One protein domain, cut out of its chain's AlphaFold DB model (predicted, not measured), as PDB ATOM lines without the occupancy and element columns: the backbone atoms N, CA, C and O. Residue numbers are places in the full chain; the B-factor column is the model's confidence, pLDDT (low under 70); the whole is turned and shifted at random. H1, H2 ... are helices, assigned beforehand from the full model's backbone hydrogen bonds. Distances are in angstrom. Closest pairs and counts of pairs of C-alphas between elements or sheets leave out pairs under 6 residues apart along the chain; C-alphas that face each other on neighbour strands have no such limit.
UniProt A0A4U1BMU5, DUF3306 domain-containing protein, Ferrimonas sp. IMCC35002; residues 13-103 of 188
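AT A GLANCE: This is residues 13 to 103 of the 188 residues of the protein "DUF3306 domain-containing protein" of Ferrimonas sp. IMCC35002 (UniProt A0A4U1BMU5). One long, straight helix, H1, makes the length of a flat, hooked shape, and its first part, residues 13 to 40, sticks out as a free arm. Past the other end of H1 the chain folds back through a long loop into a small, loose head, where the short H2 packs on H3 and H4 follows beyond H3. The printed part has 91 residues with four named helices, in the order H1, H2, H3, H4, and no named strand; the class is all helix. The whole is extended, with a radius of gyration of the C-alphas of 19.7 A and spans of 63 by 39 by 14 A.

HOW THE PARTS SIT: H1, residues 13 to 52, touches no helix, but is near H3, residues 84 to 96, with 5 pairs of C-alphas within 10 A. H3 touches H2, residues 75 to 78, with its residues 86 to 90 alone; the closest C-alphas, those of Phe 77 and Lys 87, are 5.5 A apart. H4, residues 98 to 101, and H3 meet only through their link. H1 is apart from H2 and from H4, and H2 is apart from H4. In H3 every O i to N i+4 pair is within hydrogen-bond range, in H1 34 of 36; H2 and H4 are too short for such a pair.

IN THESE COORDINATES: H1 begins at C-alpha 13 (-76.622, -10.782, -35.076), ends at C-alpha 52 (-23.881, -29.127, -49.001) and is 57.6 A long. H3 measures 18.2 A, H2 5.1 A and H4 5.2 A, from first to last C-alpha. H4 ends at C-alpha 101 (-38.688, -9.802, -22.131).

THE WHOLE: The two C-alphas farthest apart, those of Gln 13 and Gln 57, are 64.4 A apart. Without the free residues 13 to 40, the body spans 42 by 25 by 14 A. The printed part has no cut. The link from H1 to H2, residues 53 to 74, is long; those from H2 to H3 and from H3 to H4 are tight. The mean pLDDT of the printed part is 81.3, and residues 44 to 61 are under 70.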
ATOM      1  N   GLN A  13     -76.721  -9.346 -34.808       94.94
ATOM      2  CA  GLN A  13     -76.622 -10.782 -35.076       94.94
ATOM      3  C   GLN A  13     -75.865 -11.053 -36.387       94.94
ATOM      4  O   GLN A  13     -74.982 -11.903 -36.410       94.94
ATOM      5  N   GLN A  14     -76.135 -10.278 -37.444       92.50
ATOM      6  CA  GLN A  14     -75.375 -10.328 -38.699       92.50
ATOM      7  C   GLN A  14     -73.905  -9.923 -38.523       92.50
ATOM      8  O   GLN A  14     -73.029 -10.460 -39.196       92.50
ATOM      9  N   ARG A  15     -73.609  -8.955 -37.648       94.00
ATOM     10  CA  ARG A  15     -72.227  -8.562 -37.345       94.00
ATOM     11  C   ARG A  15     -71.509  -9.662 -36.572       94.00
ATOM     12  O   ARG A  15     -70.373  -9.960 -36.903       94.00
ATOM     13  N   LEU A  16     -72.176 -10.281 -35.602       95.31
ATOM     14  CA  LEU A  16     -71.633 -11.380 -34.809       95.31
ATOM     15  C   LEU A  16     -71.288 -12.591 -35.688       95.31
ATOM     16  O   LEU A  16     -70.208 -13.153 -35.544       95.31
ATOM     17  N   THR A  17     -72.167 -12.965 -36.627       94.25
ATOM     18  CA  THR A  17     -71.878 -14.053 -37.578       94.25
ATOM     19  C   THR A  17     -70.712 -13.701 -38.494       94.25
ATOM     20  O   THR A  17     -69.811 -14.516 -38.649       94.25
ATOM     21  N   LYS A  18     -70.672 -12.470 -39.024       94.50
ATOM     22  CA  LYS A  18     -69.557 -12.004 -39.862       94.50
ATOM     23  C   LYS A  18     -68.221 -11.999 -39.129       94.50
ATOM     24  O   LYS A  18     -67.234 -12.418 -39.706       94.50
ATOM     25  N   VAL A  19     -68.183 -11.573 -37.866       94.88
ATOM     26  CA  VAL A  19     -66.951 -11.595 -37.058       94.88
ATOM     27  C   VAL A  19     -66.437 -13.024 -36.894       94.88
ATOM     28  O   VAL A  19     -65.245 -13.258 -37.039       94.88
ATOM     29  N   LYS A  20     -67.330 -13.993 -36.662       93.00
ATOM     30  CA  LYS A  20     -66.946 -15.405 -36.553       93.00
ATOM     31  C   LYS A  20     -66.395 -15.966 -37.869       93.00
ATOM     32  O   LYS A  20     -65.440 -16.732 -37.848       93.00
ATOM     33  N   GLU A  21     -66.991 -15.594 -39.000       93.00
ATOM     34  CA  GLU A  21     -66.494 -15.967 -40.333       93.00
ATOM     35  C   GLU A  21     -65.140 -15.308 -40.638       93.00
ATOM     36  O   GLU A  21     -64.240 -15.972 -41.141       93.00
ATOM     37  N   GLU A  22     -64.970 -14.028 -40.291       91.31
ATOM     38  CA  GLU A  22     -63.706 -13.291 -40.420       91.31
ATOM     39  C   GLU A  22     -62.600 -13.926 -39.558       91.31
ATOM     40  O   GLU A  22     -61.488 -14.111 -40.041       91.31
ATOM     41  N   GLU A  23     -62.900 -14.323 -38.319       91.88
ATOM     42  CA  GLU A  23     -61.958 -14.998 -37.417       91.88
ATOM     43  C   GLU A  23     -61.564 -16.389 -37.940       91.88
ATOM     44  O   GLU A  23     -60.388 -16.745 -37.938       91.88
ATOM     45  N   GLN A  24     -62.521 -17.160 -38.468       92.50
ATOM     46  CA  GLN A  24     -62.229 -18.436 -39.129       92.50
ATOM     47  C   GLN A  24     -61.376 -18.246 -40.387       92.50
ATOM     48  O   GLN A  24     -60.432 -18.999 -40.602       92.50
ATOM     49  N   ALA A  25     -61.670 -17.232 -41.204       91.75
ATOM     50  CA  ALA A  25     -60.875 -16.910 -42.384       91.75
ATOM     51  C   ALA A  25     -59.454 -16.460 -42.014       91.75
ATOM     52  O   ALA A  25     -58.507 -16.847 -42.690       91.75
ATOM     53  N   GLN A  26     -59.290 -15.698 -40.928       91.88
ATOM     54  CA  GLN A  26     -57.977 -15.332 -40.395       91.88
ATOM     55  C   GLN A  26     -57.202 -16.561 -39.917       91.88
ATOM     56  O   GLN A  26     -56.044 -16.706 -40.283       91.88
ATOM     57  N   GLN A  27     -57.839 -17.478 -39.183       90.19
ATOM     58  CA  GLN A  27     -57.199 -18.725 -38.745       90.19
ATOM     59  C   GLN A  27     -56.763 -19.596 -39.927       90.19
ATOM     60  O   GLN A  27     -55.663 -20.141 -39.909       90.19
ATOM     61  N   ILE A  28     -57.600 -19.716 -40.962       92.62
ATOM     62  CA  ILE A  28     -57.249 -20.452 -42.183       92.62
ATOM     63  C   ILE A  28     -56.092 -19.756 -42.902       92.62
ATOM     64  O   ILE A  28     -55.119 -20.415 -43.243       92.62
ATOM     65  N   ALA A  29     -56.143 -18.433 -43.073       91.75
ATOM     66  CA  ALA A  29     -55.069 -17.675 -43.710       91.75
ATOM     67  C   ALA A  29     -53.745 -17.770 -42.933       91.75
ATOM     68  O   ALA A  29     -52.678 -17.832 -43.534       91.75
ATOM     69  N   GLU A  30     -53.797 -17.808 -41.602       90.31
ATOM     70  CA  GLU A  30     -52.624 -17.977 -40.747       90.31
ATOM     71  C   GLU A  30     -52.061 -19.404 -40.835       90.31
ATOM     72  O   GLU A  30     -50.845 -19.576 -40.913       90.31
ATOM     73  N   GLN A  31     -52.921 -20.425 -40.917       88.19
ATOM     74  CA  GLN A  31     -52.508 -21.806 -41.193       88.19
ATOM     75  C   GLN A  31     -51.890 -21.946 -42.587       88.19
ATOM     76  O   GLN A  31     -50.813 -22.520 -42.719       88.19
ATOM     77  N   GLU A  32     -52.513 -21.374 -43.616       89.81
ATOM     78  CA  GLU A  32     -51.982 -21.353 -44.981       89.81
ATOM     79  C   GLU A  32     -50.647 -20.602 -45.046       89.81
ATOM     80  O   GLU A  32     -49.713 -21.069 -45.694       89.81
ATOM     81  N   ALA A  33     -50.508 -19.478 -44.336       87.38
ATOM     82  CA  ALA A  33     -49.246 -18.752 -44.236       87.38
ATOM     83  C   ALA A  33     -48.164 -19.588 -43.538       87.38
ATOM     84  O   ALA A  33     -47.023 -19.613 -44.000       87.38
ATOM     85  N   GLN A  34     -48.504 -20.317 -42.471       85.75
ATOM     86  CA  GLN A  34     -47.584 -21.249 -41.812       85.75
ATOM     87  C   GLN A  34     -47.190 -22.415 -42.730       85.75
ATOM     88  O   GLN A  34     -46.021 -22.802 -42.760       85.75
ATOM     89  N   GLU A  35     -48.125 -22.964 -43.508       86.81
ATOM     90  CA  GLU A  35     -47.844 -24.017 -44.488       86.81
ATOM     91  C   GLU A  35     -46.964 -23.514 -45.632       86.81
ATOM     92  O   GLU A  35     -45.984 -24.176 -45.977       86.81
ATOM     93  N   GLN A  36     -47.245 -22.331 -46.180       84.25
ATOM     94  CA  GLN A  36     -46.415 -21.689 -47.201       84.25
ATOM     95  C   GLN A  36     -45.020 -21.384 -46.667       84.25
ATOM     96  O   GLN A  36     -44.034 -21.658 -47.344       84.25
ATOM     97  N   GLN A  37     -44.914 -20.879 -45.438       83.56
ATOM     98  CA  GLN A  37     -43.629 -20.650 -44.793       83.56
ATOM     99  C   GLN A  37     -42.878 -21.976 -44.624       83.56
ATOM    100  O   GLN A  37     -41.701 -22.058 -44.956       83.56
ATOM    101  N   LYS A  38     -43.552 -23.052 -44.208       83.69
ATOM    102  CA  LYS A  38     -42.955 -24.390 -44.097       83.69
ATOM    103  C   LYS A  38     -42.503 -24.950 -45.451       83.69
ATOM    104  O   LYS A  38     -41.445 -25.569 -45.515       83.69
ATOM    105  N   GLN A  39     -43.260 -24.716 -46.522       80.44
ATOM    106  CA  GLN A  39     -42.885 -25.100 -47.888       80.44
ATOM    107  C   GLN A  39     -41.690 -24.289 -48.399       80.44
ATOM    108  O   GLN A  39     -40.763 -24.875 -48.942       80.44
ATOM    109  N   GLN A  40     -41.665 -22.974 -48.167       78.62
ATOM    110  CA  GLN A  40     -40.521 -22.119 -48.497       78.62
ATOM    111  C   GLN A  40     -39.271 -22.527 -47.711       78.62
ATOM    112  O   GLN A  40     -38.187 -22.582 -48.283       78.62
ATOM    113  N   LEU A  41     -39.416 -22.877 -46.426       77.44
ATOM    114  CA  LEU A  41     -38.327 -23.441 -45.631       77.44
ATOM    115  C   LEU A  41     -37.823 -24.761 -46.224       77.44
ATOM    116  O   LEU A  41     -36.619 -24.923 -46.353       77.44
ATOM    117  N   ALA A  42     -38.721 -25.673 -46.604       73.75
ATOM    118  CA  ALA A  42     -38.345 -26.956 -47.199       73.75
ATOM    119  C   ALA A  42     -37.685 -26.799 -48.580       73.75
ATOM    120  O   ALA A  42     -36.813 -27.579 -48.943       73.75
ATOM    121  N   GLN A  43     -38.090 -25.788 -49.351       72.88
ATOM    122  CA  GLN A  43     -37.515 -25.490 -50.659       72.88
ATOM    123  C   GLN A  43     -36.130 -24.840 -50.527       72.88
ATOM    124  O   GLN A  43     -35.215 -25.230 -51.243       72.88
ATOM    125  N   ALA A  44     -35.951 -23.941 -49.553       68.62
ATOM    126  CA  ALA A  44     -34.643 -23.391 -49.195       68.62
ATOM    127  C   ALA A  44     -33.691 -24.462 -48.625       68.62
ATOM    128  O   ALA A  44     -32.491 -24.399 -48.863       68.62
ATOM    129  N   GLU A  45     -34.220 -25.454 -47.903       64.50
ATOM    130  CA  GLU A  45     -33.463 -26.606 -47.392       64.50
ATOM    131  C   GLU A  45     -33.084 -27.583 -48.520       64.50
ATOM    132  O   GLU A  45     -31.982 -28.113 -48.537       64.50
ATOM    133  N   ALA A  46     -33.937 -27.775 -49.530       63.06
ATOM    134  CA  ALA A  46     -33.584 -28.563 -50.715       63.06
ATOM    135  C   ALA A  46     -32.517 -27.873 -51.590       63.06
ATOM    136  O   ALA A  46     -31.645 -28.546 -52.134       63.06
ATOM    137  N   GLU A  47     -32.572 -26.544 -51.708       59.06
ATOM    138  CA  GLU A  47     -31.575 -25.748 -52.434       59.06
ATOM    139  C   GLU A  47     -30.237 -25.670 -51.673       59.06
ATOM    140  O   GLU A  47     -29.179 -25.661 -52.301       59.06
ATOM    141  N   SER A  48     -30.249 -25.711 -50.330       54.53
ATOM    142  CA  SER A  48     -29.017 -25.811 -49.533       54.53
ATOM    143  C   SER A  48     -28.365 -27.192 -49.633       54.53
ATOM    144  O   SER A  48     -27.145 -27.265 -49.774       54.53
ATOM    145  N   VAL A  49     -29.147 -28.278 -49.681       54.59
ATOM    146  CA  VAL A  49     -28.631 -29.654 -49.831       54.59
ATOM    147  C   VAL A  49     -27.849 -29.857 -51.141       54.59
ATOM    148  O   VAL A  49     -26.880 -30.614 -51.161       54.59
ATOM    149  N   GLU A  50     -28.180 -29.147 -52.225       51.72
ATOM    150  CA  GLU A  50     -27.418 -29.222 -53.487       51.72
ATOM    151  C   GLU A  50     -26.074 -28.457 -53.423       51.72
ATOM    152  O   GLU A  50     -25.166 -28.718 -54.213       51.72
ATOM    153  N   THR A  51     -25.900 -27.580 -52.426       50.81
ATOM    154  CA  THR A  51     -24.621 -26.915 -52.101       50.81
ATOM    155  C   THR A  51     -23.825 -27.603 -50.977       50.81
ATOM    156  O   THR A  51     -22.626 -27.359 -50.835       50.81
ATOM    157  N   GLU A  52     -24.450 -28.502 -50.210       48.66
ATOM    158  CA  GLU A  52     -23.881 -29.127 -49.001       48.66
ATOM    159  C   GLU A  52     -22.802 -30.195 -49.267       48.66
ATOM    160  O   GLU A  52     -21.911 -30.371 -48.431       48.66
ATOM    161  N   ASP A  53     -22.790 -30.859 -50.432       46.25
ATOM    162  CA  ASP A  53     -21.768 -31.883 -50.749       46.25
ATOM    163  C   ASP A  53     -20.349 -31.274 -50.907       46.25
ATOM    164  O   ASP A  53     -19.340 -31.977 -50.868       46.25
ATOM    165  N   ALA A  54     -20.242 -29.943 -51.028       46.53
ATOM    166  CA  ALA A  54     -18.965 -29.231 -51.121       46.53
ATOM    167  C   ALA A  54     -18.496 -28.575 -49.801       46.53
ATOM    168  O   ALA A  54     -17.308 -28.271 -49.683       46.53
ATOM    169  N   GLU A  55     -19.369 -28.378 -48.802       49.22
ATOM    170  CA  GLU A  55     -19.060 -27.585 -47.591       49.22
ATOM    171  C   GLU A  55     -19.122 -28.357 -46.259       49.22
ATOM    172  O   GLU A  55     -18.818 -27.802 -45.201       49.22
ATOM    173  N   ALA A  56     -19.389 -29.668 -46.285       48.97
ATOM    174  CA  ALA A  56     -19.416 -30.545 -45.104       48.97
ATOM    175  C   ALA A  56     -18.101 -30.611 -44.276       48.97
ATOM    176  O   ALA A  56     -18.015 -31.334 -43.284       48.97
ATOM    177  N   GLN A  57     -17.056 -29.870 -44.653       46.97
ATOM    178  CA  GLN A  57     -15.728 -29.900 -44.032       46.97
ATOM    179  C   GLN A  57     -15.485 -28.816 -42.971       46.97
ATOM    180  O   GLN A  57     -14.411 -28.798 -42.370       46.97
ATOM    181  N   GLN A  58     -16.461 -27.952 -42.675       49.47
ATOM    182  CA  GLN A  58     -16.353 -26.971 -41.585       49.47
ATOM    183  C   GLN A  58     -17.467 -27.119 -40.547       49.47
ATOM    184  O   GLN A  58     -18.018 -26.144 -40.046       49.47
ATOM    185  N   GLN A  59     -17.763 -28.355 -40.146       53.66
ATOM    186  CA  GLN A  59     -18.417 -28.596 -38.861       53.66
ATOM    187  C   GLN A  59     -17.422 -28.258 -37.737       53.66
ATOM    188  O   GLN A  59     -16.841 -29.142 -37.111       53.66
ATOM    189  N   GLN A  60     -17.184 -26.965 -37.490       57.41
ATOM    190  CA  GLN A  60     -16.682 -26.547 -36.185       57.41
ATOM    191  C   GLN A  60     -17.657 -27.094 -35.142       57.41
ATOM    192  O   GLN A  60     -18.875 -26.998 -35.309       57.41
ATOM    193  N   GLU A  61     -17.114 -27.701 -34.091       67.56
ATOM    194  CA  GLU A  61     -17.859 -28.153 -32.921       67.56
ATOM    195  C   GLU A  61     -18.476 -26.914 -32.244       67.56
ATOM    196  O   GLU A  61     -17.894 -26.298 -31.355       67.56
ATOM    197  N   LEU A  62     -19.613 -26.451 -32.768       73.75
ATOM    198  CA  LEU A  62     -20.357 -25.346 -32.184       73.75
ATOM    199  C   LEU A  62     -20.947 -25.838 -30.856       73.75
ATOM    200  O   LEU A  62     -21.533 -26.927 -30.838       73.75
ATOM    201  N   PRO A  63     -20.805 -25.059 -29.768       81.12
ATOM    202  CA  PRO A  63     -21.377 -25.406 -28.474       81.12
ATOM    203  C   PRO A  63     -22.906 -25.511 -28.562       81.12
ATOM    204  O   PRO A  63     -23.527 -25.049 -29.520       81.12
ATOM    205  N   ASP A  64     -23.527 -26.125 -27.561       85.56
ATOM    206  CA  ASP A  64     -24.987 -26.185 -27.477       85.56
ATOM    207  C   ASP A  64     -25.557 -24.763 -27.275       85.56
ATOM    208  O   ASP A  64     -25.151 -24.094 -26.317       85.56
ATOM    209  N   PRO A  65     -26.462 -24.260 -28.139       82.31
ATOM    210  CA  PRO A  65     -27.013 -22.910 -28.012       82.31
ATOM    211  C   PRO A  65     -27.738 -22.645 -26.685       82.31
ATOM    212  O   PRO A  65     -27.737 -21.505 -26.228       82.31
ATOM    213  N   GLU A  66     -28.317 -23.668 -26.048       82.56
ATOM    214  CA  GLU A  66     -28.987 -23.541 -24.739       82.56
ATOM    215  C   GLU A  66     -27.992 -23.429 -23.568       82.56
ATOM    216  O   GLU A  66     -28.365 -23.049 -22.461       82.56
ATOM    217  N   SER A  67     -26.710 -23.733 -23.798       85.38
ATOM    218  CA  SER A  67     -25.658 -23.593 -22.781       85.38
ATOM    219  C   SER A  67     -25.077 -22.177 -22.687       85.38
ATOM    220  O   SER A  67     -24.260 -21.903 -21.807       85.38
ATOM    221  N   ILE A  68     -25.472 -21.275 -23.593       87.00
ATOM    222  CA  ILE A  68     -24.950 -19.909 -23.661       87.00
ATOM    223  C   ILE A  68     -25.685 -19.033 -22.644       87.00
ATOM    224  O   ILE A  68     -26.874 -18.748 -22.784       87.00
ATOM    225  N   GLU A  69     -24.947 -18.582 -21.631       83.94
ATOM    226  CA  GLU A  69     -25.453 -17.694 -20.584       83.94
ATOM    227  C   GLU A  69     -25.820 -16.294 -21.115       83.94
ATOM    228  O   GLU A  69     -25.470 -15.882 -22.229       83.94
ATOM    229  N   GLU A  70     -26.534 -15.532 -20.288       82.31
ATOM    230  CA  GLU A  70     -26.904 -14.144 -20.566       82.31
ATOM    231  C   GLU A  70     -25.659 -13.289 -20.862       82.31
ATOM    232  O   GLU A  70     -24.691 -13.273 -20.103       82.31
ATOM    233  N   GLY A  71     -25.673 -12.578 -21.993       79.50
ATOM    234  CA  GLY A  71     -24.522 -11.790 -22.453       79.50
ATOM    235  C   GLY A  71     -23.437 -12.587 -23.193       79.50
ATOM    236  O   GLY A  71     -22.448 -11.997 -23.632       79.50
ATOM    237  N   GLY A  72     -23.619 -13.898 -23.381       86.31
ATOM    238  CA  GLY A  72     -22.791 -14.714 -24.266       86.31
ATOM    239  C   GLY A  72     -22.962 -14.363 -25.751       86.31
ATOM    240  O   GLY A  72     -23.943 -13.747 -26.172       86.31
ATOM    241  N   SER A  73     -21.983 -14.753 -26.571       88.38
ATOM    242  CA  SER A  73     -21.992 -14.471 -28.011       88.38
ATOM    243  C   SER A  73     -22.660 -15.592 -28.806       88.38
ATOM    244  O   SER A  73     -22.233 -16.741 -28.744       88.38
ATOM    245  N   PHE A  74     -23.640 -15.232 -29.638       90.50
ATOM    246  CA  PHE A  74     -24.261 -16.123 -30.630       90.50
ATOM    247  C   PHE A  74     -23.713 -15.903 -32.051       90.50
ATOM    248  O   PHE A  74     -24.199 -16.506 -33.007       90.50
ATOM    249  N   ALA A  75     -22.702 -15.041 -32.216       89.69
ATOM    250  CA  ALA A  75     -22.190 -14.641 -33.529       89.69
ATOM    251  C   ALA A  75     -21.659 -15.825 -34.354       89.69
ATOM    252  O   ALA A  75     -21.792 -15.831 -35.578       89.69
ATOM    253  N   ASP A  76     -21.115 -16.850 -33.695       88.25
ATOM    254  CA  ASP A  76     -20.596 -18.046 -34.363       88.25
ATOM    255  C   ASP A  76     -21.694 -18.863 -35.056       88.25
ATOM    256  O   ASP A  76     -21.448 -19.414 -36.125       88.25
ATOM    257  N   PHE A  77     -22.922 -18.855 -34.527       88.50
ATOM    258  CA  PHE A  77     -24.080 -19.502 -35.157       88.50
ATOM    259  C   PHE A  77     -24.604 -18.712 -36.360       88.50
ATOM    260  O   PHE A  77     -25.340 -19.253 -37.182       88.50
ATOM    261  N   LEU A  78     -24.251 -17.427 -36.475       87.81
ATOM    262  CA  LEU A  78     -24.737 -16.545 -37.538       87.81
ATOM    263  C   LEU A  78     -23.895 -16.591 -38.819       87.81
ATOM    264  O   LEU A  78     -24.365 -16.109 -39.853       87.81
ATOM    265  N   LYS A  79     -22.717 -17.219 -38.772       88.88
ATOM    266  CA  LYS A  79     -21.799 -17.379 -39.908       88.88
ATOM    267  C   LYS A  79     -22.431 -18.154 -41.078       88.88
ATOM    268  O   LYS A  79     -23.442 -18.853 -40.925       88.88
ATOM    269  N   GLU A  80     -21.859 -17.966 -42.264       82.62
ATOM    270  CA  GLU A  80     -22.163 -18.761 -43.461       82.62
ATOM    271  C   GLU A  80     -21.664 -20.204 -43.252       82.62
ATOM    272  O   GLU A  80     -20.692 -20.416 -42.527       82.62
ATOM    273  N   GLY A  81     -22.378 -21.198 -43.795       82.62
ATOM    274  CA  GLY A  81     -22.063 -22.626 -43.612       82.62
ATOM    275  C   GLY A  81     -22.576 -23.273 -42.311       82.62
ATOM    276  O   GLY A  81     -22.374 -24.466 -42.096       82.62
ATOM    277  N   VAL A  82     -23.259 -22.527 -41.430       83.75
ATOM    278  CA  VAL A  82     -23.913 -23.101 -40.237       83.75
ATOM    279  C   VAL A  82     -25.278 -23.683 -40.602       83.75
ATOM    280  O   VAL A  82     -26.107 -22.987 -41.189       83.75
ATOM    281  N   ASP A  83     -25.529 -24.923 -40.168       86.81
ATOM    282  CA  ASP A  83     -26.810 -25.622 -40.329       86.81
ATOM    283  C   ASP A  83     -28.007 -24.728 -39.917       86.81
ATOM    284  O   ASP A  83     -28.041 -24.211 -38.786       86.81
ATOM    285  N   PRO A  84     -29.013 -24.547 -40.799       87.12
ATOM    286  CA  PRO A  84     -30.178 -23.713 -40.523       87.12
ATOM    287  C   PRO A  84     -30.952 -24.145 -39.274       87.12
ATOM    288  O   PRO A  84     -31.583 -23.300 -38.630       87.12
ATOM    289  N   THR A  85     -30.932 -25.426 -38.894       87.44
ATOM    290  CA  THR A  85     -31.628 -25.896 -37.688       87.44
ATOM    291  C   THR A  85     -30.939 -25.404 -36.412       87.44
ATOM    292  O   THR A  85     -31.608 -24.826 -35.548       87.44
ATOM    293  N   LYS A  86     -29.605 -25.504 -36.332       86.38
ATOM    294  CA  LYS A  86     -28.797 -24.947 -35.232       86.38
ATOM    295  C   LYS A  86     -28.905 -23.429 -35.159       86.38
ATOM    296  O   LYS A  86     -29.034 -22.869 -34.075       86.38
ATOM    297  N   LYS A  87     -28.937 -22.764 -36.315       89.25
ATOM    298  CA  LYS A  87     -29.126 -21.311 -36.422       89.25
ATOM    299  C   LYS A  87     -30.467 -20.869 -35.819       89.25
ATOM    300  O   LYS A  87     -30.519 -19.919 -35.041       89.25
ATOM    301  N   LYS A  88     -31.552 -21.604 -36.104       91.06
ATOM    302  CA  LYS A  88     -32.880 -21.374 -35.500       91.06
ATOM    303  C   LYS A  88     -32.893 -21.644 -33.995       91.06
ATOM    304  O   LYS A  88     -33.529 -20.892 -33.263       91.06
ATOM    305  N   GLN A  89     -32.219 -22.698 -33.533       91.88
ATOM    306  CA  GLN A  89     -32.112 -23.007 -32.101       91.88
ATOM    307  C   GLN A  89     -31.368 -21.900 -31.347       91.88
ATOM    308  O   GLN A  89     -31.892 -21.390 -30.364       91.88
ATOM    309  N   ALA A  90     -30.225 -21.450 -31.867       92.44
ATOM    310  CA  ALA A  90     -29.454 -20.335 -31.324       92.44
ATOM    311  C   ALA A  90     -30.271 -19.040 -31.217       92.44
ATOM    312  O   ALA A  90     -30.271 -18.391 -30.175       92.44
ATOM    313  N   LEU A  91     -31.018 -18.684 -32.266       92.81
ATOM    314  CA  LEU A  91     -31.894 -17.511 -32.234       92.81
ATOM    315  C   LEU A  91     -33.030 -17.661 -31.218       92.81
ATOM    316  O   LEU A  91     -33.359 -16.699 -30.528       92.81
ATOM    317  N   ARG A  92     -33.622 -18.853 -31.097       93.12
ATOM    318  CA  ARG A  92     -34.674 -19.103 -30.106       93.12
ATOM    319  C   ARG A  92     -34.129 -18.979 -28.680       93.12
ATOM    320  O   ARG A  92     -34.769 -18.318 -27.870       93.12
ATOM    321  N   ALA A  93     -32.946 -19.529 -28.407       92.12
ATOM    322  CA  ALA A  93     -32.266 -19.394 -27.119       92.12
ATOM    323  C   ALA A  93     -31.941 -17.922 -26.803       92.12
ATOM    324  O   ALA A  93     -32.279 -17.437 -25.725       92.12
ATOM    325  N   LEU A  94     -31.389 -17.176 -27.770       92.75
ATOM    326  CA  LEU A  94     -31.082 -15.747 -27.630       92.75
ATOM    327  C   LEU A  94     -32.316 -14.926 -27.230       92.75
ATOM    328  O   LEU A  94     -32.258 -14.148 -26.284       92.75
ATOM    329  N   TRP A  95     -33.440 -15.111 -27.926       92.62
ATOM    330  CA  TRP A  95     -34.667 -14.343 -27.674       92.62
ATOM    331  C   TRP A  95     -35.466 -14.847 -26.467       92.62
ATOM    332  O   TRP A  95     -36.353 -14.147 -25.992       92.62
ATOM    333  N   SER A  96     -35.149 -16.035 -25.950       91.75
ATOM    334  CA  SER A  96     -35.717 -16.561 -24.703       91.75
ATOM    335  C   SER A  96     -35.093 -15.909 -23.457       91.75
ATOM    336  O   SER A  96     -35.662 -15.988 -22.365       91.75
ATOM    337  N   GLN A  97     -33.939 -15.241 -23.596       91.50
ATOM    338  CA  GLN A  97     -33.250 -14.613 -22.467       91.50
ATOM    339  C   GLN A  97     -34.110 -13.516 -21.810       91.50
ATOM    340  O   GLN A  97     -34.716 -12.694 -22.506       91.50
ATOM    341  N   PRO A  98     -34.130 -13.429 -20.466       89.81
ATOM    342  CA  PRO A  98     -35.051 -12.557 -19.736       89.81
ATOM    343  C   PRO A  98     -34.835 -11.069 -20.019       89.81
ATOM    344  O   PRO A  98     -35.789 -10.298 -19.961       89.81
ATOM    345  N   GLN A  99     -33.617 -10.663 -20.388       88.69
ATOM    346  CA  GLN A  99     -33.296  -9.284 -20.758       88.69
ATOM    347  C   GLN A  99     -34.114  -8.754 -21.949       88.69
ATOM    348  O   GLN A  99     -34.391  -7.559 -22.005       88.69
ATOM    349  N   TYR A 100     -34.547  -9.627 -22.867       89.50
ATOM    350  CA  TYR A 100     -35.373  -9.244 -24.019       89.50
ATOM    351  C   TYR A 100     -36.876  -9.226 -23.712       89.50
ATOM    352  O   TYR A 100     -37.655  -8.706 -24.507       89.50
ATOM    353  N   ASN A 101     -37.286  -9.742 -22.550       88.69
ATOM    354  CA  ASN A 101     -38.688  -9.802 -22.131       88.69
ATOM    355  C   ASN A 101     -39.120  -8.583 -21.298       88.69
ATOM    356  O   ASN A 101     -40.275  -8.497 -20.882       88.69
ATOM    357  N   ILE A 102     -38.205  -7.647 -21.026       87.38
ATOM    358  CA  ILE A 102     -38.482  -6.443 -20.242       87.38
ATOM    359  C   ILE A 102     -38.940  -5.331 -21.187       87.38
ATOM    360  O   ILE A 102     -38.192  -4.883 -22.053       87.38
ATOM    361  N   THR A 103     -40.169  -4.860 -20.998       86.12
ATOM    362  CA  THR A 103     -40.696  -3.681 -21.691       86.12
ATOM    363  C   THR A 103     -40.330  -2.399 -20.934       86.12
ATOM    364  O   THR A 103     -40.214  -2.393 -19.710       86.12
TER     365      THR A 103